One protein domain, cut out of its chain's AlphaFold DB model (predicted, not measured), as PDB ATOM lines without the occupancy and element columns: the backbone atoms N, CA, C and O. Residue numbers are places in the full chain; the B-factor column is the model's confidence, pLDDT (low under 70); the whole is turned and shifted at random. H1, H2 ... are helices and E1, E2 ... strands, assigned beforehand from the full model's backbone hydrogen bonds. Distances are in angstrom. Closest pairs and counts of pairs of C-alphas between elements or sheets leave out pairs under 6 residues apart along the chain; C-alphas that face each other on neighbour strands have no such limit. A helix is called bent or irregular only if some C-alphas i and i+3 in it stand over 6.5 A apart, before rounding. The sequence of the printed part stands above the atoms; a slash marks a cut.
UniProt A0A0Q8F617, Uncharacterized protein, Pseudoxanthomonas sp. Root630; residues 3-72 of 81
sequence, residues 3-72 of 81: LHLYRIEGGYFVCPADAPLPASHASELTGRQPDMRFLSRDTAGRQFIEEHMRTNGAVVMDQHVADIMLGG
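AT A GLANCE: This is residues 3 to 72 of the 81 residues of an uncharacterized protein of Pseudoxanthomonas sp. Root630 (UniProt A0A0Q8F617). A small four-stranded sheet is the middle of the model, with two helices, H2 and H3, packed on one face about perpendicular to each other. H1 lies near the opposite end of the longest axis from H2 and only grazes the sheet. The printed part has 70 residues with three named helices and four named strands, in the order E1, E2, H1, E3, H2, E4, H3, and its class is mixed, helices and strands. The mixed sheet runs E3, E1, E2, E4, with E2 and E4 parallel and the other neighbours antiparallel. The whole is compact and rounded, with a radius of gyration of the C-alphas of 11.4 A and spans of 30 by 25 by 18 A.

IN THESE COORDINATES: E1, residues 3 to 8, begins at C-alpha 3 at (-48.908, -97.230, 11.516) and is 15.5 A long. E2, residues 11 to 16, is 17.3 A long. H1, residues 23 to 29, is irregular, with C-alphas 24 and 27 standing 7.5 A apart. E3 is residues 36 to 39. H2, residues 43 to 54, is 16.2 A long and begins at C-alpha 43 at (-56.324, -93.628, 20.826). E4 is residues 58 to 61. H3, residues 63 to 70, ends at C-alpha 70 at (-43.768, -95.088, 24.341).

HOW THE PARTS SIT: The sheet is only just strongly twisted, its C-alphas lying up to 4.2 A off its best plane. E1 and E2 form a hairpin, with N 6 and O 13 at 2.8 A. E3 and E1 have N 3 and O 38 at 2.8 A, and E2 and E4 have N 60 and O 12 at 2.8 A. E2, H1, E3 and E3, H2, E4 are split strand-helix-strand units, in which other strands lie between the two parallel strands; both crossovers are right-handed. H2 and H3 on the same face make two layers with the sheet. H2 runs along the strands at a height over the sheet of 8.9 A; its closest C-alphas to E4 are those of Met 53 and Val 59, 6.8 A. H3 only just stands up from the sheet, rising 43 degrees; the closest C-alphas of E2 and H3 are those of Cys 15 and Val 65, 6.4 A. H2 and H3 are close but not clearly touching, Arg 46 and Met 69 having their C-alphas 7.8 A apart. H1 is apart from H2 and H3. In H2 and H3 every O i to N i+4 pair is within hydrogen-bond range; H1 has 1 of 3, and 2 of 4 O i to N i+3 pairs.

THE WHOLE: The C-alphas farthest apart, of Gly 31 and Gly 72, are 32.6 A apart. The printed part has no cut and no long link. Mean pLDDT of the printed part is 77.6, with residue 24, residues 56 to 57, residue 63 and residues 69 to 72 under 70.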
ATOM      1  N   LEU A   3     -49.450 -95.981  11.008       86.56
ATOM      2  CA  LEU A   3     -48.908 -97.230  11.516       86.56
ATOM      3  C   LEU A   3     -49.671 -98.406  10.922       86.56
ATOM      4  O   LEU A   3     -50.889 -98.340  10.721       86.56
ATOM      5  N   HIS A   4     -48.933 -99.470  10.656       88.81
ATOM      6  CA  HIS A   4     -49.452-100.774  10.299       88.81
ATOM      7  C   HIS A   4     -49.187-101.737  11.445       88.81
ATOM      8  O   HIS A   4     -48.088-101.756  12.000       88.81
ATOM      9  N   LEU A   5     -50.199-102.528  11.779       87.06
ATOM     10  CA  LEU A   5     -50.086-103.644  12.701       87.06
ATOM     11  C   LEU A   5     -50.302-104.940  11.935       87.06
ATOM     12  O   LEU A   5     -51.264-105.078  11.176       87.06
ATOM     13  N   TYR A   6     -49.382-105.868  12.148       87.19
ATOM     14  CA  TYR A   6     -49.367-107.191  11.554       87.19
ATOM     15  C   TYR A   6     -49.393-108.230  12.659       87.19
ATOM     16  O   TYR A   6     -48.670-108.112  13.647       87.19
ATOM     17  N   ARG A   7     -50.198-109.271  12.495       85.69
ATOM     18  CA  ARG A   7     -50.123-110.455  13.344       85.69
ATOM     19  C   ARG A   7     -48.964-111.332  12.880       85.69
ATOM     20  O   ARG A   7     -48.985-111.795  11.737       85.69
ATOM     21  N   ILE A   8     -48.011-111.571  13.769       83.31
ATOM     22  CA  ILE A   8     -46.845-112.429  13.539       83.31
ATOM     23  C   ILE A   8     -46.895-113.641  14.468       83.31
ATOM     24  O   ILE A   8     -47.715-113.704  15.393       83.31
ATOM     25  N   GLU A   9     -46.019-114.612  14.241       79.75
ATOM     26  CA  GLU A   9     -45.830-115.693  15.204       79.75
ATOM     27  C   GLU A   9     -45.386-115.120  16.563       79.75
ATOM     28  O   GLU A   9     -44.443-114.338  16.653       79.75
ATOM     29  N   GLY A  10     -46.116-115.462  17.628       74.50
ATOM     30  CA  GLY A  10     -45.825-114.994  18.986       74.50
ATOM     31  C   GLY A  10     -46.440-113.647  19.378       74.50
ATOM     32  O   GLY A  10     -46.352-113.291  20.552       74.50
ATOM     33  N   GLY A  11     -47.116-112.923  18.475       83.19
ATOM     34  CA  GLY A  11     -47.782-111.675  18.853       83.19
ATOM     35  C   GLY A  11     -48.128-110.736  17.701       83.19
ATOM     36  O   GLY A  11     -48.649-111.149  16.662       83.19
ATOM     37  N   TYR A  12     -47.853-109.449  17.901       83.50
ATOM     38  CA  TYR A  12     -48.094-108.411  16.903       83.50
ATOM     39  C   TYR A  12     -46.845-107.592  16.622       83.50
ATOM     40  O   TYR A  12     -46.079-107.280  17.525       83.50
ATOM     41  N   PHE A  13     -46.682-107.199  15.367       83.75
ATOM     42  CA  PHE A  13     -45.639-106.302  14.911       83.75
ATOM     43  C   PHE A  13     -46.240-104.964  14.482       83.75
ATOM     44  O   PHE A  13     -47.187-104.944  13.695       83.75
ATOM     45  N   VAL A  14     -45.692-103.852  14.975       84.75
ATOM     46  CA  VAL A  14     -46.134-102.494  14.623       84.75
ATOM     47  C   VAL A  14     -45.000-101.717  13.962       84.75
ATOM     48  O   VAL A  14     -43.923-101.558  14.540       84.75
ATOM     49  N   CYS A  15     -45.261-101.171  12.773       83.62
ATOM     50  CA  CYS A  15     -44.292-100.372  12.022       83.62
ATOM     51  C   CYS A  15     -44.934 -99.159  11.331       83.62
ATOM     52  O   CYS A  15     -46.160 -99.102  11.177       83.62
ATOM     53  N   PRO A  16     -44.135 -98.177  10.880       85.50
ATOM     54  CA  PRO A  16     -44.638 -97.095  10.046       85.50
ATOM     55  C   PRO A  16     -45.127 -97.633   8.697       85.50
ATOM     56  O   PRO A  16     -44.508 -98.516   8.110       85.50
ATOM     57  N   ALA A  17     -46.228 -97.078   8.188       85.06
ATOM     58  CA  ALA A  17     -46.798 -97.476   6.898       85.06
ATOM     59  C   ALA A  17     -45.899 -97.118   5.704       85.06
ATOM     60  O   ALA A  17     -45.940 -97.790   4.678       85.06
ATOM     61  N   ASP A  18     -45.110 -96.054   5.856       82.50
ATOM     62  CA  ASP A  18     -44.269 -95.476   4.805       82.50
ATOM     63  C   ASP A  18     -42.789 -95.884   4.951       82.50
ATOM     64  O   ASP A  18     -41.931 -95.383   4.226       82.50
ATOM     65  N   ALA A  19     -42.474 -96.772   5.903       78.19
ATOM     66  CA  ALA A  19     -41.125 -97.272   6.142       78.19
ATOM     67  C   ALA A  19     -40.966 -98.706   5.612       78.19
ATOM     68  O   ALA A  19     -41.932 -99.474   5.606       78.19
ATOM     69  N   PRO A  20     -39.752 -99.095   5.183       76.12
ATOM     70  CA  PRO A  20     -39.475-100.483   4.846       76.12
ATOM     71  C   PRO A  20     -39.691-101.384   6.069       76.12
ATOM     72  O   PRO A  20     -39.320-101.037   7.189       76.12
ATOM     73  N   LEU A  21     -40.276-102.560   5.835       76.31
ATOM     74  CA  LEU A  21     -40.390-103.596   6.857       76.31
ATOM     75  C   LEU A  21     -38.981-104.051   7.279       76.31
ATOM     76  O   LEU A  21     -38.122-104.236   6.410       76.31
ATOM     77  N   PRO A  22     -38.721-104.258   8.580       70.25
ATOM     78  CA  PRO A  22     -37.424-104.740   9.032       70.25
ATOM     79  C   PRO A  22     -37.153-106.143   8.489       70.25
ATOM     80  O   PRO A  22     -38.056-106.978   8.391       70.25
ATOM     81  N   ALA A  23     -35.886-106.419   8.176       72.44
ATOM     82  CA  ALA A  23     -35.463-107.680   7.568       72.44
ATOM     83  C   ALA A  23     -35.867-108.922   8.386       72.44
ATOM     84  O   ALA A  23     -36.105-109.973   7.800       72.44
ATOM     85  N   SER A  24     -36.004-108.790   9.713       69.69
ATOM     86  CA  SER A  24     -36.427-109.866  10.619       69.69
ATOM     87  C   SER A  24     -37.831-110.407  10.336       69.69
ATOM     88  O   SER A  24     -38.072-111.588  10.558       69.69
ATOM     89  N   HIS A  25     -38.742-109.573   9.824       72.88
ATOM     90  CA  HIS A  25     -40.127-109.960   9.522       72.88
ATOM     91  C   HIS A  25     -40.509-109.725   8.053       72.88
ATOM     92  O   HIS A  25     -41.613-110.071   7.633       72.88
ATOM     93  N   ALA A  26     -39.607-109.167   7.240       75.50
ATOM     94  CA  ALA A  26     -39.871-108.862   5.837       75.50
ATOM     95  C   ALA A  26     -40.294-110.106   5.037       75.50
ATOM     96  O   ALA A  26     -41.226-110.017   4.243       75.50
ATOM     97  N   SER A  27     -39.679-111.269   5.263       80.06
ATOM     98  CA  SER A  27     -40.030-112.506   4.547       80.06
ATOM     99  C   SER A  27     -41.451-113.002   4.837       80.06
ATOM    100  O   SER A  27     -42.070-113.595   3.960       80.06
ATOM    101  N   GLU A  28     -41.978-112.749   6.039       80.44
ATOM    102  CA  GLU A  28     -43.336-113.141   6.448       80.44
ATOM    103  C   GLU A  28     -44.394-112.106   6.024       80.44
ATOM    104  O   GLU A  28     -45.537-112.445   5.715       80.44
ATOM    105  N   LEU A  29     -44.020-110.824   6.019       82.81
ATOM    106  CA  LEU A  29     -44.950-109.707   5.844       82.81
ATOM    107  C   LEU A  29     -44.983-109.145   4.413       82.81
ATOM    108  O   LEU A  29     -45.910-108.413   4.061       82.81
ATOM    109  N   THR A  30     -44.008-109.484   3.566       81.31
ATOM    110  CA  THR A  30     -43.978-109.024   2.167       81.31
ATOM    111  C   THR A  30     -45.195-109.542   1.400       81.31
ATOM    112  O   THR A  30     -45.472-110.735   1.369       81.31
ATOM    113  N   GLY A  31     -45.934-108.629   0.760       81.75
ATOM    114  CA  GLY A  31     -47.160-108.951   0.019       81.75
ATOM    115  C   GLY A  31     -48.397-109.169   0.898       81.75
ATOM    116  O   GLY A  31     -49.493-109.352   0.368       81.75
ATOM    117  N   ARG A  32     -48.255-109.101   2.227       85.38
ATOM    118  CA  ARG A  32     -49.361-109.242   3.176       85.38
ATOM    119  C   ARG A  32     -49.982-107.881   3.487       85.38
ATOM    120  O   ARG A  32     -49.292-106.874   3.649       85.38
ATOM    121  N   GLN A  33     -51.309-107.842   3.579       86.25
ATOM    122  CA  GLN A  33     -52.006-106.648   4.050       86.25
ATOM    123  C   GLN A  33     -51.916-106.553   5.579       86.25
ATOM    124  O   GLN A  33     -51.969-107.586   6.245       86.25
ATOM    125  N   PRO A  34     -51.787-105.339   6.141       87.62
ATOM    126  CA  PRO A  34     -51.809-105.158   7.585       87.62
ATOM    127  C   PRO A  34     -53.183-105.513   8.149       87.62
ATOM    128  O   PRO A  34     -54.206-105.163   7.556       87.62
ATOM    129  N   ASP A  35     -53.188-106.159   9.312       87.44
ATOM    130  CA  ASP A  35     -54.398-106.512  10.055       87.44
ATOM    131  C   ASP A  35     -55.119-105.254  10.563       87.44
ATOM    132  O   ASP A  35     -56.348-105.199  10.593       87.44
ATOM    133  N   MET A  36     -54.360-104.208  10.914       87.19
ATOM    134  CA  MET A  36     -54.918-102.916  11.311       87.19
ATOM    135  C   MET A  36     -54.057-101.753  10.809       87.19
ATOM    136  O   MET A  36     -52.826-101.827  10.764       87.19
ATOM    137  N   ARG A  37     -54.716-100.650  10.443       88.94
ATOM    138  CA  ARG A  37     -54.074 -99.380  10.080       88.94
ATOM    139  C   ARG A  37     -54.612 -98.289  10.987       88.94
ATOM    140  O   ARG A  37     -55.823 -98.110  11.064       88.94
ATOM    141  N   PHE A  38     -53.727 -97.551  11.638       86.31
ATOM    142  CA  PHE A  38     -54.115 -96.478  12.551       86.31
ATOM    143  C   PHE A  38     -53.094 -95.345  12.508       86.31
ATOM    144  O   PHE A  38     -52.023 -95.461  11.908       86.31
ATOM    145  N   LEU A  39     -53.430 -94.200  13.092       84.19
ATOM    146  CA  LEU A  39     -52.470 -93.110  13.241       84.19
ATOM    147  C   LEU A  39     -51.726 -93.278  14.567       84.19
ATOM    148  O   LEU A  39     -52.322 -93.607  15.574       84.19
ATOM    149  N   SER A  40     -50.437 -92.950  14.606       74.38
ATOM    150  CA  SER A  40     -49.635 -92.845  15.849       74.38
ATOM    151  C   SER A  40     -50.280 -92.027  16.984       74.38
ATOM    152  O   SER A  40     -49.932 -92.211  18.140       74.38
ATOM    153  N   ARG A  41     -51.199 -91.104  16.661       74.44
ATOM    154  CA  ARG A  41     -51.947 -90.286  17.634       74.44
ATOM    155  C   ARG A  41     -53.359 -90.808  17.909       74.44
ATOM    156  O   ARG A  41     -54.090 -90.191  18.673       74.44
ATOM    157  N   ASP A  42     -53.757 -91.878  17.235       78.56
ATOM    158  CA  ASP A  42     -55.058 -92.500  17.409       78.56
ATOM    159  C   ASP A  42     -55.088 -93.256  18.738       78.56
ATOM    160  O   ASP A  42     -54.215 -94.076  19.037       78.56
ATOM    161  N   THR A  43     -56.107 -92.974  19.539       70.44
ATOM    162  CA  THR A  43     -56.324 -93.628  20.826       70.44
ATOM    163  C   THR A  43     -56.758 -95.079  20.660       70.44
ATOM    164  O   THR A  43     -56.429 -95.890  21.520       70.44
ATOM    165  N   ALA A  44     -57.438 -95.436  19.564       74.62
ATOM    166  CA  ALA A  44     -57.946 -96.794  19.360       74.62
ATOM    167  C   ALA A  44     -56.814 -97.815  19.154       74.62
ATOM    168  O   ALA A  44     -56.779 -98.851  19.814       74.62
ATOM    169  N   GLY A  45     -55.845 -97.499  18.286       74.56
ATOM    170  CA  GLY A  45     -54.676 -98.361  18.080       74.56
ATOM    171  C   GLY A  45     -53.811 -98.487  19.335       74.56
ATOM    172  O   GLY A  45     -53.297 -99.563  19.632       74.56
ATOM    173  N   ARG A  46     -53.716 -97.408  20.122       75.19
ATOM    174  CA  ARG A  46     -52.995 -97.407  21.397       75.19
ATOM    175  C   ARG A  46     -53.675 -98.290  22.447       75.19
ATOM    176  O   ARG A  46     -53.006 -99.124  23.045       75.19
ATOM    177  N   GLN A  47     -54.994 -98.166  22.608       78.56
ATOM    178  CA  GLN A  47     -55.776 -99.002  23.526       78.56
ATOM    179  C   GLN A  47     -55.695-100.486  23.169       78.56
ATOM    180  O   GLN A  47     -55.515-101.308  24.061       78.56
ATOM    181  N   PHE A  48     -55.760-100.831  21.879       81.00
ATOM    182  CA  PHE A  48     -55.612-102.218  21.431       81.00
ATOM    183  C   PHE A  48     -54.267-102.818  21.865       81.00
ATOM    184  O   PHE A  48     -54.211-103.919  22.410       81.00
ATOM    185  N   ILE A  49     -53.177-102.076  21.651       78.88
ATOM    186  CA  ILE A  49     -51.827-102.511  22.025       78.88
ATOM    187  C   ILE A  49     -51.700-102.644  23.547       78.88
ATOM    188  O   ILE A  49     -51.166-103.642  24.025       78.88
ATOM    189  N   GLU A  50     -52.222-101.678  24.305       77.50
ATOM    190  CA  GLU A  50     -52.238-101.707  25.774       77.50
ATOM    191  C   GLU A  50     -52.995-102.919  26.324       77.50
ATOM    192  O   GLU A  50     -52.506-103.615  27.218       77.50
ATOM    193  N   GLU A  51     -54.184-103.190  25.789       81.00
ATOM    194  CA  GLU A  51     -55.018-104.316  26.199       81.00
ATOM    195  C   GLU A  51     -54.361-105.659  25.854       81.00
ATOM    196  O   GLU A  51     -54.352-106.584  26.676       81.00
ATOM    197  N   HIS A  52     -53.735-105.752  24.679       77.75
ATOM    198  CA  HIS A  52     -53.028-106.960  24.266       77.75
ATOM    199  C   HIS A  52     -51.786-107.231  25.129       77.75
ATOM    200  O   HIS A  52     -51.577-108.352  25.593       77.75
ATOM    201  N   MET A  53     -50.997-106.197  25.428       73.50
ATOM    202  CA  MET A  53     -49.837-106.313  26.321       73.50
ATOM    203  C   MET A  53     -50.255-106.706  27.746       73.50
ATOM    204  O   MET A  53     -49.595-107.530  28.384       73.50
ATOM    205  N   ARG A  54     -51.380-106.172  28.249       75.88
ATOM    206  CA  ARG A  54     -51.925-106.524  29.573       75.88
ATOM    207  C   ARG A  54     -52.367-107.991  29.659       75.88
ATOM    208  O   ARG A  54     -52.303-108.579  30.734       75.88
ATOM    209  N   THR A  55     -52.793-108.586  28.548       73.56
ATOM    210  CA  THR A  55     -53.300-109.970  28.478       73.56
ATOM    211  C   THR A  55     -52.219-111.022  28.176       73.56
ATOM    212  O   THR A  55     -52.553-112.159  27.853       73.56
ATOM    213  N   ASN A  56     -50.934-110.688  28.376       62.00
ATOM    214  CA  ASN A  56     -49.735-111.506  28.097       62.00
ATOM    215  C   ASN A  56     -49.370-111.659  26.610       62.00
ATOM    216  O   ASN A  56     -48.616-112.563  26.250       62.00
ATOM    217  N   GLY A  57     -49.866-110.779  25.747       66.75
ATOM    218  CA  GLY A  57     -49.429-110.708  24.359       66.75
ATOM    219  C   GLY A  57     -48.062-110.042  24.204       66.75
ATOM    220  O   GLY A  57     -47.750-109.093  24.923       66.75
ATOM    221  N   ALA A  58     -47.248-110.510  23.255       74.06
ATOM    222  CA  ALA A  58     -46.029-109.811  22.856       74.06
ATOM    223  C   ALA A  58     -46.344-108.817  21.730       74.06
ATOM    224  O   ALA A  58     -46.996-109.158  20.740       74.06
ATOM    225  N   VAL A  59     -45.869-107.580  21.867       75.38
ATOM    226  CA  VAL A  59     -45.921-106.587  20.792       75.38
ATOM    227  C   VAL A  59     -44.503-106.149  20.470       75.38
ATOM    228  O   VAL A  59     -43.819-105.548  21.294       75.38
ATOM    229  N   VAL A  60     -44.069-106.462  19.255       76.12
ATOM    230  CA  VAL A  60     -42.799-106.023  18.691       76.12
ATOM    231  C   VAL A  60     -43.048-104.717  17.950       76.12
ATOM    232  O   VAL A  60     -43.970-104.602  17.144       76.12
ATOM    233  N   MET A  61     -42.231-103.709  18.220       75.69
ATOM    234  CA  MET A  61     -42.340-102.404  17.577       75.69
ATOM    235  C   MET A  61     -41.021-102.034  16.924       75.69
ATOM    236  O   MET A  61     -39.953-102.316  17.467       75.69
ATOM    237  N   ASP A  62     -41.100-101.353  15.786       72.69
ATOM    238  CA  ASP A  62     -39.963-100.581  15.292       72.69
ATOM    239  C   ASP A  62     -39.541 -99.527  16.336       72.69
ATOM    240  O   ASP A  62     -40.398 -98.904  16.967       72.69
ATOM    241  N   GLN A  63     -38.234 -99.311  16.516       69.06
ATOM    242  CA  GLN A  63     -37.707 -98.416  17.555       69.06
ATOM    243  C   GLN A  63     -38.245 -96.985  17.418       69.06
ATOM    244  O   GLN A  63     -38.593 -96.367  18.417       69.06
ATOM    245  N   HIS A  64     -38.399 -96.470  16.196       71.19
ATOM    246  CA  HIS A  64     -38.940 -95.128  15.975       71.19
ATOM    247  C   HIS A  64     -40.418 -95.063  16.398       71.19
ATOM    248  O   HIS A  64     -40.876 -94.094  17.008       71.19
ATOM    249  N   VAL A  65     -41.182 -96.118  16.105       73.50
ATOM    250  CA  VAL A  65     -42.577 -96.236  16.555       73.50
ATOM    251  C   VAL A  65     -42.646 -96.331  18.073       73.50
ATOM    252  O   VAL A  65     -43.499 -95.676  18.673       73.50
ATOM    253  N   ALA A  66     -41.740 -97.094  18.681       72.38
ATOM    254  CA  ALA A  66     -41.617 -97.191  20.122       72.38
ATOM    255  C   ALA A  66     -41.303 -95.816  20.734       72.38
ATOM    256  O   ALA A  66     -41.998 -95.389  21.642       72.38
ATOM    257  N   ASP A  67     -40.373 -95.040  20.191       71.00
ATOM    258  CA  ASP A  67     -40.059 -93.709  20.730       71.00
ATOM    259  C   ASP A  67     -41.255 -92.742  20.637       71.00
ATOM    260  O   ASP A  67     -41.505 -91.955  21.551       71.00
ATOM    261  N   ILE A  68     -42.059 -92.831  19.573       71.62
ATOM    262  CA  ILE A  68     -43.250 -91.985  19.397       71.62
ATOM    263  C   ILE A  68     -44.416 -92.435  20.288       71.62
ATOM    264  O   ILE A  68     -45.125 -91.592  20.840       71.62
ATOM    265  N   MET A  69     -44.656 -93.742  20.400       67.94
ATOM    266  CA  MET A  69     -45.801 -94.282  21.144       67.94
ATOM    267  C   MET A  69     -45.502 -94.467  22.639       67.94
ATOM    268  O   MET A  69     -46.379 -94.227  23.468       67.94
ATOM    269  N   LEU A  70     -44.264 -94.835  22.981       65.38
ATOM    270  CA  LEU A  70     -43.768 -95.088  24.341       65.38
ATOM    271  C   LEU A  70     -43.033 -93.899  24.954       65.38
ATOM    272  O   LEU A  70     -42.886 -93.864  26.171       65.38
ATOM    273  N   GLY A  71     -42.619 -92.897  24.171       58.34
ATOM    274  CA  GLY A  71     -41.977 -91.680  24.691       58.34
ATOM    275  C   GLY A  71     -42.820 -90.893  25.707       58.34
ATOM    276  O   GLY A  71     -42.318 -89.966  26.333       58.34
ATOM    277  N   GLY A  72     -44.091 -91.272  25.909       49.88
ATOM    278  CA  GLY A  72     -44.950 -90.809  27.006       49.88
ATOM    279  C   GLY A  72     -45.455 -91.902  27.965       49.88
ATOM    280  O   GLY A  72     -46.258 -91.587  28.838       49.88
TER     281      GLY A  72